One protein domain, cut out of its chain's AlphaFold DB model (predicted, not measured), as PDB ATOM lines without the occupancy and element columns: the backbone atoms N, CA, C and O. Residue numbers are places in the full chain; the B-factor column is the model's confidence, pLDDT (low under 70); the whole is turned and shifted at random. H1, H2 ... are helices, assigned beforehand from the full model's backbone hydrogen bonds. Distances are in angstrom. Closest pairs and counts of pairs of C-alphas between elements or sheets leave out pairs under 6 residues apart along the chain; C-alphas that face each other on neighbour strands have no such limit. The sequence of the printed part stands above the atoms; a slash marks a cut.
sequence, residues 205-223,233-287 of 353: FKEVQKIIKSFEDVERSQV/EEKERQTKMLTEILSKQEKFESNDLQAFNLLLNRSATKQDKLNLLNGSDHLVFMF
ATOM      1  N   PHE A 205      41.571  36.889 -14.763       69.50
ATOM      2  CA  PHE A 205      41.554  36.367 -16.127       69.50
ATOM      3  C   PHE A 205      40.130  36.237 -16.697       69.50
ATOM      4  O   PHE A 205      39.890  36.587 -17.854       69.50
ATOM      5  N   LYS A 206      39.160  35.794 -15.885       78.56
ATOM      6  CA  LYS A 206      37.744  35.737 -16.296       78.56
ATOM      7  C   LYS A 206      37.170  37.124 -16.574       78.56
ATOM      8  O   LYS A 206      36.394  37.271 -17.519       78.56
ATOM      9  N   GLU A 207      37.537  38.131 -15.783       80.31
ATOM     10  CA  GLU A 207      37.062  39.499 -16.004       80.31
ATOM     11  C   GLU A 207      37.654  40.091 -17.295       80.31
ATOM     12  O   GLU A 207      36.917  40.678 -18.086       80.31
ATOM     13  N   VAL A 208      38.931  39.823 -17.599       74.44
ATOM     14  CA  VAL A 208      39.547  40.198 -18.888       74.44
ATOM     15  C   VAL A 208      38.826  39.537 -20.064       74.44
ATOM     16  O   VAL A 208      38.464  40.212 -21.028       74.44
ATOM     17  N   GLN A 209      38.538  38.235 -19.983       74.44
ATOM     18  CA  GLN A 209      37.786  37.535 -21.034       74.44
ATOM     19  C   GLN A 209      36.379  38.112 -21.238       74.44
ATOM     20  O   GLN A 209      35.885  38.182 -22.365       74.44
ATOM     21  N   LYS A 210      35.728  38.546 -20.157       85.12
ATOM     22  CA  LYS A 210      34.408  39.177 -20.204       85.12
ATOM     23  C   LYS A 210      34.455  40.551 -20.874       85.12
ATOM     24  O   LYS A 210      33.560  40.855 -21.662       85.12
ATOM     25  N   ILE A 211      35.500  41.340 -20.616       78.94
ATOM     26  CA  ILE A 211      35.735  42.628 -21.284       78.94
ATOM     27  C   ILE A 211      35.958  42.410 -22.786       78.94
ATOM     28  O   ILE A 211      35.251  43.017 -23.589       78.94
ATOM     29  N   ILE A 212      36.838  41.479 -23.176       78.81
ATOM     30  CA  ILE A 212      37.107  41.157 -24.591       78.81
ATOM     31  C   ILE A 212      35.817  40.753 -25.315       78.81
ATOM     32  O   ILE A 212      35.497  41.292 -26.371       78.81
ATOM     33  N   LYS A 213      35.018  39.867 -24.711       84.12
ATOM     34  CA  LYS A 213      33.736  39.445 -25.286       84.12
ATOM     35  C   LYS A 213      32.755  40.610 -25.461       84.12
ATOM     36  O   LYS A 213      32.062  40.674 -26.470       84.12
ATOM     37  N   SER A 214      32.711  41.541 -24.505       81.25
ATOM     38  CA  SER A 214      31.848  42.724 -24.613       81.25
ATOM     39  C   SER A 214      32.273  43.672 -25.739       81.25
ATOM     40  O   SER A 214      31.408  44.239 -26.402       81.25
ATOM     41  N   PHE A 215      33.575  43.788 -26.021       80.69
ATOM     42  CA  PHE A 215      34.075  44.544 -27.171       80.69
ATOM     43  C   PHE A 215      33.660  43.909 -28.499       80.69
ATOM     44  O   PHE A 215      33.143  44.611 -29.363       80.69
ATOM     45  N   GLU A 216      33.807  42.589 -28.648       81.81
ATOM     46  CA  GLU A 216      33.384  41.893 -29.871       81.81
ATOM     47  C   GLU A 216      31.880  42.049 -30.139       81.81
ATOM     48  O   GLU A 216      31.454  42.203 -31.285       81.81
ATOM     49  N   ASP A 217      31.059  42.009 -29.088       80.31
ATOM     50  CA  ASP A 217      29.614  42.194 -29.212       80.31
ATOM     51  C   ASP A 217      29.269  43.639 -29.628       80.31
ATOM     52  O   ASP A 217      28.385  43.845 -30.467       80.31
ATOM     53  N   VAL A 218      30.017  44.636 -29.137       81.56
ATOM     54  CA  VAL A 218      29.895  46.028 -29.592       81.56
ATOM     55  C   VAL A 218      30.339  46.179 -31.047       81.56
ATOM     56  O   VAL A 218      29.599  46.774 -31.828       81.56
ATOM     57  N   GLU A 219      31.475  45.613 -31.456       80.81
ATOM     58  CA  GLU A 219      31.941  45.667 -32.848       80.81
ATOM     59  C   GLU A 219      30.928  45.041 -33.812       80.81
ATOM     60  O   GLU A 219      30.583  45.649 -34.829       80.81
ATOM     61  N   ARG A 220      30.361  43.875 -33.466       78.50
ATOM     62  CA  ARG A 220      29.292  43.249 -34.263       78.50
ATOM     63  C   ARG A 220      28.048  44.131 -34.354       78.50
ATOM     64  O   ARG A 220      27.384  44.128 -35.389       78.50
ATOM     65  N   SER A 221      27.732  44.885 -33.302       74.88
ATOM     66  CA  SER A 221      26.601  45.818 -33.303       74.88
ATOM     67  C   SER A 221      26.876  47.101 -34.104       74.88
ATOM     68  O   SER A 221      25.958  47.636 -34.727       74.88
ATOM     69  N   GLN A 222      28.134  47.558 -34.163       72.19
ATOM     70  CA  GLN A 222      28.518  48.775 -34.880       72.19
ATOM     71  C   GLN A 222      28.506  48.629 -36.403       72.19
ATOM     72  O   GLN A 222      28.287  49.622 -37.096       72.19
ATOM     73  N   VAL A 223      28.644  47.410 -36.941       69.06
ATOM     74  CA  VAL A 223      28.514  47.148 -38.390       69.06
ATOM     75  C   VAL A 223      27.165  47.644 -38.949       69.06
ATOM     76  O   VAL A 223      27.078  47.972 -40.129       69.06
ATOM     77  N   GLU A 233      16.494  55.323 -28.824       92.38
ATOM     78  CA  GLU A 233      16.712  54.562 -27.587       92.38
ATOM     79  C   GLU A 233      17.818  53.506 -27.721       92.38
ATOM     80  O   GLU A 233      18.577  53.285 -26.781       92.38
ATOM     81  N   GLU A 234      17.953  52.879 -28.889       90.56
ATOM     82  CA  GLU A 234      18.959  51.838 -29.116       90.56
ATOM     83  C   GLU A 234      20.356  52.449 -29.280       90.56
ATOM     84  O   GLU A 234      21.326  51.949 -28.710       90.56
ATOM     85  N   LYS A 235      20.445  53.609 -29.945       88.12
ATOM     86  CA  LYS A 235      21.691  54.389 -30.007       88.12
ATOM     87  C   LYS A 235      22.145  54.821 -28.611       88.12
ATOM     88  O   LYS A 235      23.328  54.734 -28.301       88.12
ATOM     89  N   GLU A 236      21.218  55.230 -27.743       93.56
ATOM     90  CA  GLU A 236      21.542  55.589 -26.356       93.56
ATOM     91  C   GLU A 236      22.028  54.381 -25.536       93.56
ATOM     92  O   GLU A 236      22.976  54.509 -24.756       93.56
ATOM     93  N   ARG A 237      21.431  53.196 -25.726       91.31
ATOM     94  CA  ARG A 237      21.886  51.955 -25.075       91.31
ATOM     95  C   ARG A 237      23.295  51.562 -25.503       91.31
ATOM     96  O   ARG A 237      24.112  51.242 -24.640       91.31
ATOM     97  N   GLN A 238      23.598  51.635 -26.797       89.06
ATOM     98  CA  GLN A 238      24.933  51.329 -27.313       89.06
ATOM     99  C   GLN A 238      25.986  52.313 -26.793       89.06
ATOM    100  O   GLN A 238      27.047  51.889 -26.340       89.06
ATOM    101  N   THR A 239      25.676  53.613 -26.756       90.69
ATOM    102  CA  THR A 239      26.586  54.618 -26.186       90.69
ATOM    103  C   THR A 239      26.838  54.383 -24.694       90.69
ATOM    104  O   THR A 239      27.980  54.492 -24.242       90.69
ATOM    105  N   LYS A 240      25.810  54.013 -23.914       94.19
ATOM    106  CA  LYS A 240      25.975  53.662 -22.490       94.19
ATOM    107  C   LYS A 240      26.864  52.433 -22.304       94.19
ATOM    108  O   LYS A 240      27.760  52.469 -21.467       94.19
ATOM    109  N   MET A 241      26.662  51.393 -23.113       91.69
ATOM    110  CA  MET A 241      27.483  50.180 -23.084       91.69
ATOM    111  C   MET A 241      28.951  50.482 -23.413       91.69
ATOM    112  O   MET A 241      29.838  50.070 -22.673       91.69
ATOM    113  N   LEU A 242      29.212  51.262 -24.469       90.69
ATOM    114  CA  LEU A 242      30.566  51.669 -24.851       90.69
ATOM    115  C   LEU A 242      31.255  52.465 -23.730       90.69
ATOM    116  O   LEU A 242      32.407  52.208 -23.397       90.69
ATOM    117  N   THR A 243      30.532  53.403 -23.115       91.81
ATOM    118  CA  THR A 243      31.061  54.232 -22.020       91.81
ATOM    119  C   THR A 243      31.401  53.387 -20.788       91.81
ATOM    120  O   THR A 243      32.423  53.614 -20.143       91.81
ATOM    121  N   GLU A 244      30.580  52.384 -20.463       92.12
ATOM    122  CA  GLU A 244      30.851  51.457 -19.360       92.12
ATOM    123  C   GLU A 244      32.099  50.602 -19.620       92.12
ATOM    124  O   GLU A 244      32.915  50.413 -18.717       92.12
ATOM    125  N   ILE A 245      32.266  50.114 -20.853       83.62
ATOM    126  CA  ILE A 245      33.440  49.335 -21.259       83.62
ATOM    127  C   ILE A 245      34.711  50.188 -21.159       83.62
ATOM    128  O   ILE A 245      35.685  49.746 -20.553       83.62
ATOM    129  N   LEU A 246      34.686  51.425 -21.665       84.38
ATOM    130  CA  LEU A 246      35.824  52.347 -21.573       84.38
ATOM    131  C   LEU A 246      36.174  52.686 -20.117       84.38
ATOM    132  O   LEU A 246      37.344  52.673 -19.748       84.38
ATOM    133  N   SER A 247      35.175  52.899 -19.255       86.81
ATOM    134  CA  SER A 247      35.418  53.126 -17.822       86.81
ATOM    135  C   SER A 247      36.019  51.897 -17.124       86.81
ATOM    136  O   SER A 247      36.829  52.033 -16.205       86.81
ATOM    137  N   LYS A 248      35.636  50.683 -17.539       83.50
ATOM    138  CA  LYS A 248      36.240  49.441 -17.036       83.50
ATOM    139  C   LYS A 248      37.676  49.276 -17.522       83.50
ATOM    140  O   LYS A 248      38.516  48.873 -16.724       83.50
ATOM    141  N   GLN A 249      37.952  49.625 -18.776       76.62
ATOM    142  CA  GLN A 249      39.300  49.622 -19.333       76.62
ATOM    143  C   GLN A 249      40.214  50.596 -18.577       76.62
ATOM    144  O   GLN A 249      41.271  50.182 -18.120       76.62
ATOM    145  N   GLU A 250      39.777  51.832 -18.333       80.12
ATOM    146  CA  GLU A 250      40.558  52.837 -17.591       80.12
ATOM    147  C   GLU A 250      40.891  52.374 -16.157       80.12
ATOM    148  O   GLU A 250      42.011  52.533 -15.668       80.12
ATOM    149  N   LYS A 251      39.936  51.724 -15.478       77.12
ATOM    150  CA  LYS A 251      40.165  51.129 -14.150       77.12
ATOM    151  C   LYS A 251      41.120  49.940 -14.192       77.12
ATOM    152  O   LYS A 251      41.868  49.733 -13.238       77.12
ATOM    153  N   PHE A 252      41.065  49.150 -15.258       72.12
ATOM    154  CA  PHE A 252      41.945  48.006 -15.451       72.12
ATOM    155  C   PHE A 252      43.380  48.467 -15.730       72.12
ATOM    156  O   PHE A 252      44.304  48.019 -15.060       72.12
ATOM    157  N   GLU A 253      43.551  49.445 -16.624       75.50
ATOM    158  CA  GLU A 253      44.842  50.060 -16.942       75.50
ATOM    159  C   GLU A 253      45.485  50.695 -15.705       75.50
ATOM    160  O   GLU A 253      46.660  50.466 -15.451       75.50
ATOM    161  N   SER A 254      44.721  51.406 -14.870       75.38
ATOM    162  CA  SER A 254      45.261  52.019 -13.647       75.38
ATOM    163  C   SER A 254      45.793  50.986 -12.640       75.38
ATOM    164  O   SER A 254      46.901  51.131 -12.119       75.38
ATOM    165  N   ASN A 255      45.047  49.902 -12.400       72.56
ATOM    166  CA  ASN A 255      45.411  48.903 -11.391       72.56
ATOM    167  C   ASN A 255      46.529  47.961 -11.867       72.56
ATOM    168  O   ASN A 255      47.468  47.684 -11.114       72.56
ATOM    169  N   ASP A 256      46.468  47.499 -13.117       73.12
ATOM    170  CA  ASP A 256      47.437  46.538 -13.647       73.12
ATOM    171  C   ASP A 256      48.756  47.211 -14.029       73.12
ATOM    172  O   ASP A 256      49.822  46.637 -13.798       73.12
ATOM    173  N   LEU A 257      48.728  48.459 -14.515       65.75
ATOM    174  CA  LEU A 257      49.950  49.232 -14.750       65.75
ATOM    175  C   LEU A 257      50.660  49.539 -13.424       65.75
ATOM    176  O   LEU A 257      51.888  49.484 -13.351       65.75
ATOM    177  N   GLN A 258      49.912  49.792 -12.344       71.94
ATOM    178  CA  GLN A 258      50.483  49.977 -11.011       71.94
ATOM    179  C   GLN A 258      51.086  48.673 -10.459       71.94
ATOM    180  O   GLN A 258      52.207  48.686  -9.946       71.94
ATOM    181  N   ALA A 259      50.397  47.536 -10.614       70.44
ATOM    182  CA  ALA A 259      50.904  46.225 -10.207       70.44
ATOM    183  C   ALA A 259      52.145  45.801 -11.015       70.44
ATOM    184  O   ALA A 259      53.119  45.296 -10.451       70.44
ATOM    185  N   PHE A 260      52.150  46.065 -12.323       57.47
ATOM    186  CA  PHE A 260      53.270  45.765 -13.207       57.47
ATOM    187  C   PHE A 260      54.478  46.668 -12.935       57.47
ATOM    188  O   PHE A 260      55.603  46.177 -12.870       57.47
ATOM    189  N   ASN A 261      54.267  47.961 -12.669       63.44
ATOM    190  CA  ASN A 261      55.339  48.871 -12.255       63.44
ATOM    191  C   ASN A 261      55.945  48.471 -10.903       63.44
ATOM    192  O   ASN A 261      57.160  48.535 -10.728       63.44
ATOM    193  N   LEU A 262      55.135  47.988  -9.955       70.75
ATOM    194  CA  LEU A 262      55.638  47.433  -8.694       70.75
ATOM    195  C   LEU A 262      56.458  46.148  -8.907       70.75
ATOM    196  O   LEU A 262      57.493  45.975  -8.262       70.75
ATOM    197  N   LEU A 263      56.042  45.275  -9.830       60.91
ATOM    198  CA  LEU A 263      56.788  44.069 -10.218       60.91
ATOM    199  C   LEU A 263      58.114  44.409 -10.913       60.91
ATOM    200  O   LEU A 263      59.157  43.857 -10.557       60.91
ATOM    201  N   LEU A 264      58.107  45.364 -11.844       61.56
ATOM    202  CA  LEU A 264      59.312  45.843 -12.521       61.56
ATOM    203  C   LEU A 264      60.287  46.520 -11.553       61.56
ATOM    204  O   LEU A 264      61.490  46.269 -11.635       61.56
ATOM    205  N   ASN A 265      59.789  47.320 -10.610       69.31
ATOM    206  CA  ASN A 265      60.620  47.968  -9.593       69.31
ATOM    207  C   ASN A 265      61.186  46.976  -8.567       69.31
ATOM    208  O   ASN A 265      62.250  47.223  -8.006       69.31
ATOM    209  N   ARG A 266      60.520  45.833  -8.351       66.56
ATOM    210  CA  ARG A 266      61.037  44.728  -7.529       66.56
ATOM    211  C   ARG A 266      62.050  43.842  -8.251       66.56
ATOM    212  O   ARG A 266      62.856  43.195  -7.588       66.56
ATOM    213  N   SER A 267      62.032  43.795  -9.583       62.41
ATOM    214  CA  SER A 267      62.997  42.996 -10.346       62.41
ATOM    215  C   SER A 267      64.389  43.645 -10.332       62.41
ATOM    216  O   SER A 267      64.604  44.742 -10.854       62.41
ATOM    217  N   ALA A 268      65.346  42.967  -9.694       44.56
ATOM    218  CA  ALA A 268      66.661  43.529  -9.390       44.56
ATOM    219  C   ALA A 268      67.619  43.549 -10.594       44.56
ATOM    220  O   ALA A 268      68.598  44.296 -10.580       44.56
ATOM    221  N   THR A 269      67.366  42.748 -11.639       76.00
ATOM    222  CA  THR A 269      68.293  42.615 -12.771       76.00
ATOM    223  C   THR A 269      67.663  42.977 -14.114       76.00
ATOM    224  O   THR A 269      66.476  42.768 -14.369       76.00
ATOM    225  N   LYS A 270      68.494  43.510 -15.020       65.25
ATOM    226  CA  LYS A 270      68.104  43.880 -16.392       65.25
ATOM    227  C   LYS A 270      67.563  42.684 -17.190       65.25
ATOM    228  O   LYS A 270      66.714  42.864 -18.057       65.25
ATOM    229  N   GLN A 271      68.026  41.472 -16.880       58.31
ATOM    230  CA  GLN A 271      67.607  40.247 -17.557       58.31
ATOM    231  C   GLN A 271      66.210  39.789 -17.115       58.31
ATOM    232  O   GLN A 271      65.431  39.340 -17.952       58.31
ATOM    233  N   ASP A 272      65.865  39.962 -15.837       64.06
ATOM    234  CA  ASP A 272      64.538  39.611 -15.316       64.06
ATOM    235  C   ASP A 272      63.452  40.496 -15.934       64.06
ATOM    236  O   ASP A 272      62.412  39.997 -16.364       64.06
ATOM    237  N   LYS A 273      63.747  41.793 -16.096       69.50
ATOM    238  CA  LYS A 273      62.890  42.741 -16.827       69.50
ATOM    239  C   LYS A 273      62.672  42.304 -18.277       69.50
ATOM    240  O   LYS A 273      61.543  42.305 -18.760       69.50
ATOM    241  N   LEU A 274      63.736  41.874 -18.960       59.25
ATOM    242  CA  LEU A 274      63.666  41.403 -20.349       59.25
ATOM    243  C   LEU A 274      62.827  40.124 -20.495       59.25
ATOM    244  O   LEU A 274      62.074  39.976 -21.455       59.25
ATOM    245  N   ASN A 275      62.952  39.200 -19.543       64.75
ATOM    246  CA  ASN A 275      62.206  37.943 -19.544       64.75
ATOM    247  C   ASN A 275      60.706  38.163 -19.279       64.75
ATOM    248  O   ASN A 275      59.886  37.479 -19.886       64.75
ATOM    249  N   LEU A 276      60.351  39.143 -18.440       61.12
ATOM    250  CA  LEU A 276      58.964  39.579 -18.225       61.12
ATOM    251  C   LEU A 276      58.336  40.162 -19.507       61.12
ATOM    252  O   LEU A 276      57.186  39.863 -19.821       61.12
ATOM    253  N   LEU A 277      59.103  40.933 -20.284       56.31
ATOM    254  CA  LEU A 277      58.658  41.531 -21.552       56.31
ATOM    255  C   LEU A 277      58.527  40.507 -22.694       56.31
ATOM    256  O   LEU A 277      57.584  40.573 -23.477       56.31
ATOM    257  N   ASN A 278      59.425  39.521 -22.771       54.56
ATOM    258  CA  ASN A 278      59.414  38.501 -23.830       54.56
ATOM    259  C   ASN A 278      58.208  37.541 -23.777       54.56
ATOM    260  O   ASN A 278      57.986  36.798 -24.730       54.56
ATOM    261  N   GLY A 279      57.445  37.528 -22.680       46.75
ATOM    262  CA  GLY A 279      56.255  36.686 -22.527       46.75
ATOM    263  C   GLY A 279      54.944  37.317 -23.003       46.75
ATOM    264  O   GLY A 279      53.917  36.644 -22.962       46.75
ATOM    265  N   SER A 280      54.935  38.591 -23.419       49.16
ATOM    266  CA  SER A 280      53.689  39.321 -23.690       49.16
ATOM    267  C   SER A 280      53.813  40.300 -24.864       49.16
ATOM    268  O   SER A 280      54.137  41.474 -24.705       49.16
ATOM    269  N   ASP A 281      53.467  39.830 -26.065       46.19
ATOM    270  CA  ASP A 281      53.502  40.629 -27.304       46.19
ATOM    271  C   ASP A 281      52.619  41.898 -27.253       46.19
ATOM    272  O   ASP A 281      52.829  42.838 -28.019       46.19
ATOM    273  N   HIS A 282      51.655  41.960 -26.327       45.56
ATOM    274  CA  HIS A 282      50.731  43.086 -26.167       45.56
ATOM    275  C   HIS A 282      51.229  44.202 -25.231       45.56
ATOM    276  O   HIS A 282      50.792  45.340 -25.382       45.56
ATOM    277  N   LEU A 283      52.154  43.930 -24.302       48.88
ATOM    278  CA  LEU A 283      52.618  44.938 -23.329       48.88
ATOM    279  C   LEU A 283      53.740  45.834 -23.875       48.88
ATOM    280  O   LEU A 283      53.965  46.927 -23.362       48.88
ATOM    281  N   VAL A 284      54.404  45.413 -24.956       47.00
ATOM    282  CA  VAL A 284      55.508  46.157 -25.585       47.00
ATOM    283  C   VAL A 284      55.054  47.516 -26.139       47.00
ATOM    284  O   VAL A 284      55.839  48.460 -26.169       47.00
ATOM    285  N   PHE A 285      53.781  47.658 -26.523       38.75
ATOM    286  CA  PHE A 285      53.253  48.901 -27.094       38.75
ATOM    287  C   PHE A 285      53.037  50.028 -26.071       38.75
ATOM    288  O   PHE A 285      53.003  51.188 -26.474       38.75
ATOM    289  N   MET A 286      52.941  49.730 -24.770       40.66
ATOM    290  CA  MET A 286      52.666  50.746 -23.740       40.66
ATOM    291  C   MET A 286      53.928  51.403 -23.148       40.66
ATOM    292  O   MET A 286      53.817  52.348 -22.378       40.66
ATOM    293  N   PHE A 287      55.131  50.939 -23.508       42.38
ATOM    294  CA  PHE A 287      56.391  51.340 -22.857       42.38
ATOM    295  C   PHE A 287      57.219  52.406 -23.599       42.38
ATOM    296  O   PHE A 287      58.370  52.646 -23.244       42.38
TER     297      PHE A 287
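Overview. This is residues 205 to 223 and 233 to 287 of the 353 residues of an uncharacterized protein of Megaselia scalaris (UniProt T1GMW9). One long helix, H2, makes the length of a rod; a shorter helix, H1, packs slantwise on it through residues 211 to 218, and beyond H2's last residue the chain folds back through a short helix, H3, into a tail. Residues 277 to 282 stick out. The printed part has 74 residues, with three named helices in the order H1, H2, H3 and no named strand: its class is all helix. It is only just loose, close to extended, with a radius of gyration of the C-alphas of 16.5 A and spans of 55 by 22 by 20 A.

Along the chain. H2, residues 233 to 266, runs 49.6 A from C-alpha 233 at (16.712, 54.562, -27.587) to C-alpha 266 at (61.037, 44.728, -7.529). H1, residues 205 to 222, is 26.0 A long and begins with C-alpha 205 at (41.554, 36.367, -16.127). H3, residues 270 to 277, ends with C-alpha 277 at (58.658, 41.531, -21.552).

Arrangement. H2 touches H1 with residues 238 to 245 alone, and H1 touches H2 with residues 211 to 218 alone. Their closest C-alphas, those of Ile 211 and Ile 245, are 7.1 A apart. They run opposite ways at a shallow tilt of 34 degrees, only just short of steep. H2 and H3 are close but not clearly touching, the closest C-alphas being those of Leu 264 and Lys 273, 6.4 A apart. They run opposite ways at a shallow tilt of 22 degrees. H1 and H3 are apart. In H1, H2 and H3 every O i to N i+4 pair is within hydrogen-bond range.

Size, cuts and confidence. The C-alphas of Glu 233 and Thr 269, the two farthest apart, are 55.0 A from each other. Residues 224 to 232 are not printed, and C-alphas 223 and 233 are 17.6 A apart across this cut, which lies in the link from H1 to H2. The link from H2 to H3 is tight. The mean pLDDT of the printed part is 71.9; 29 residues are under 70, among them residues 270 to 287.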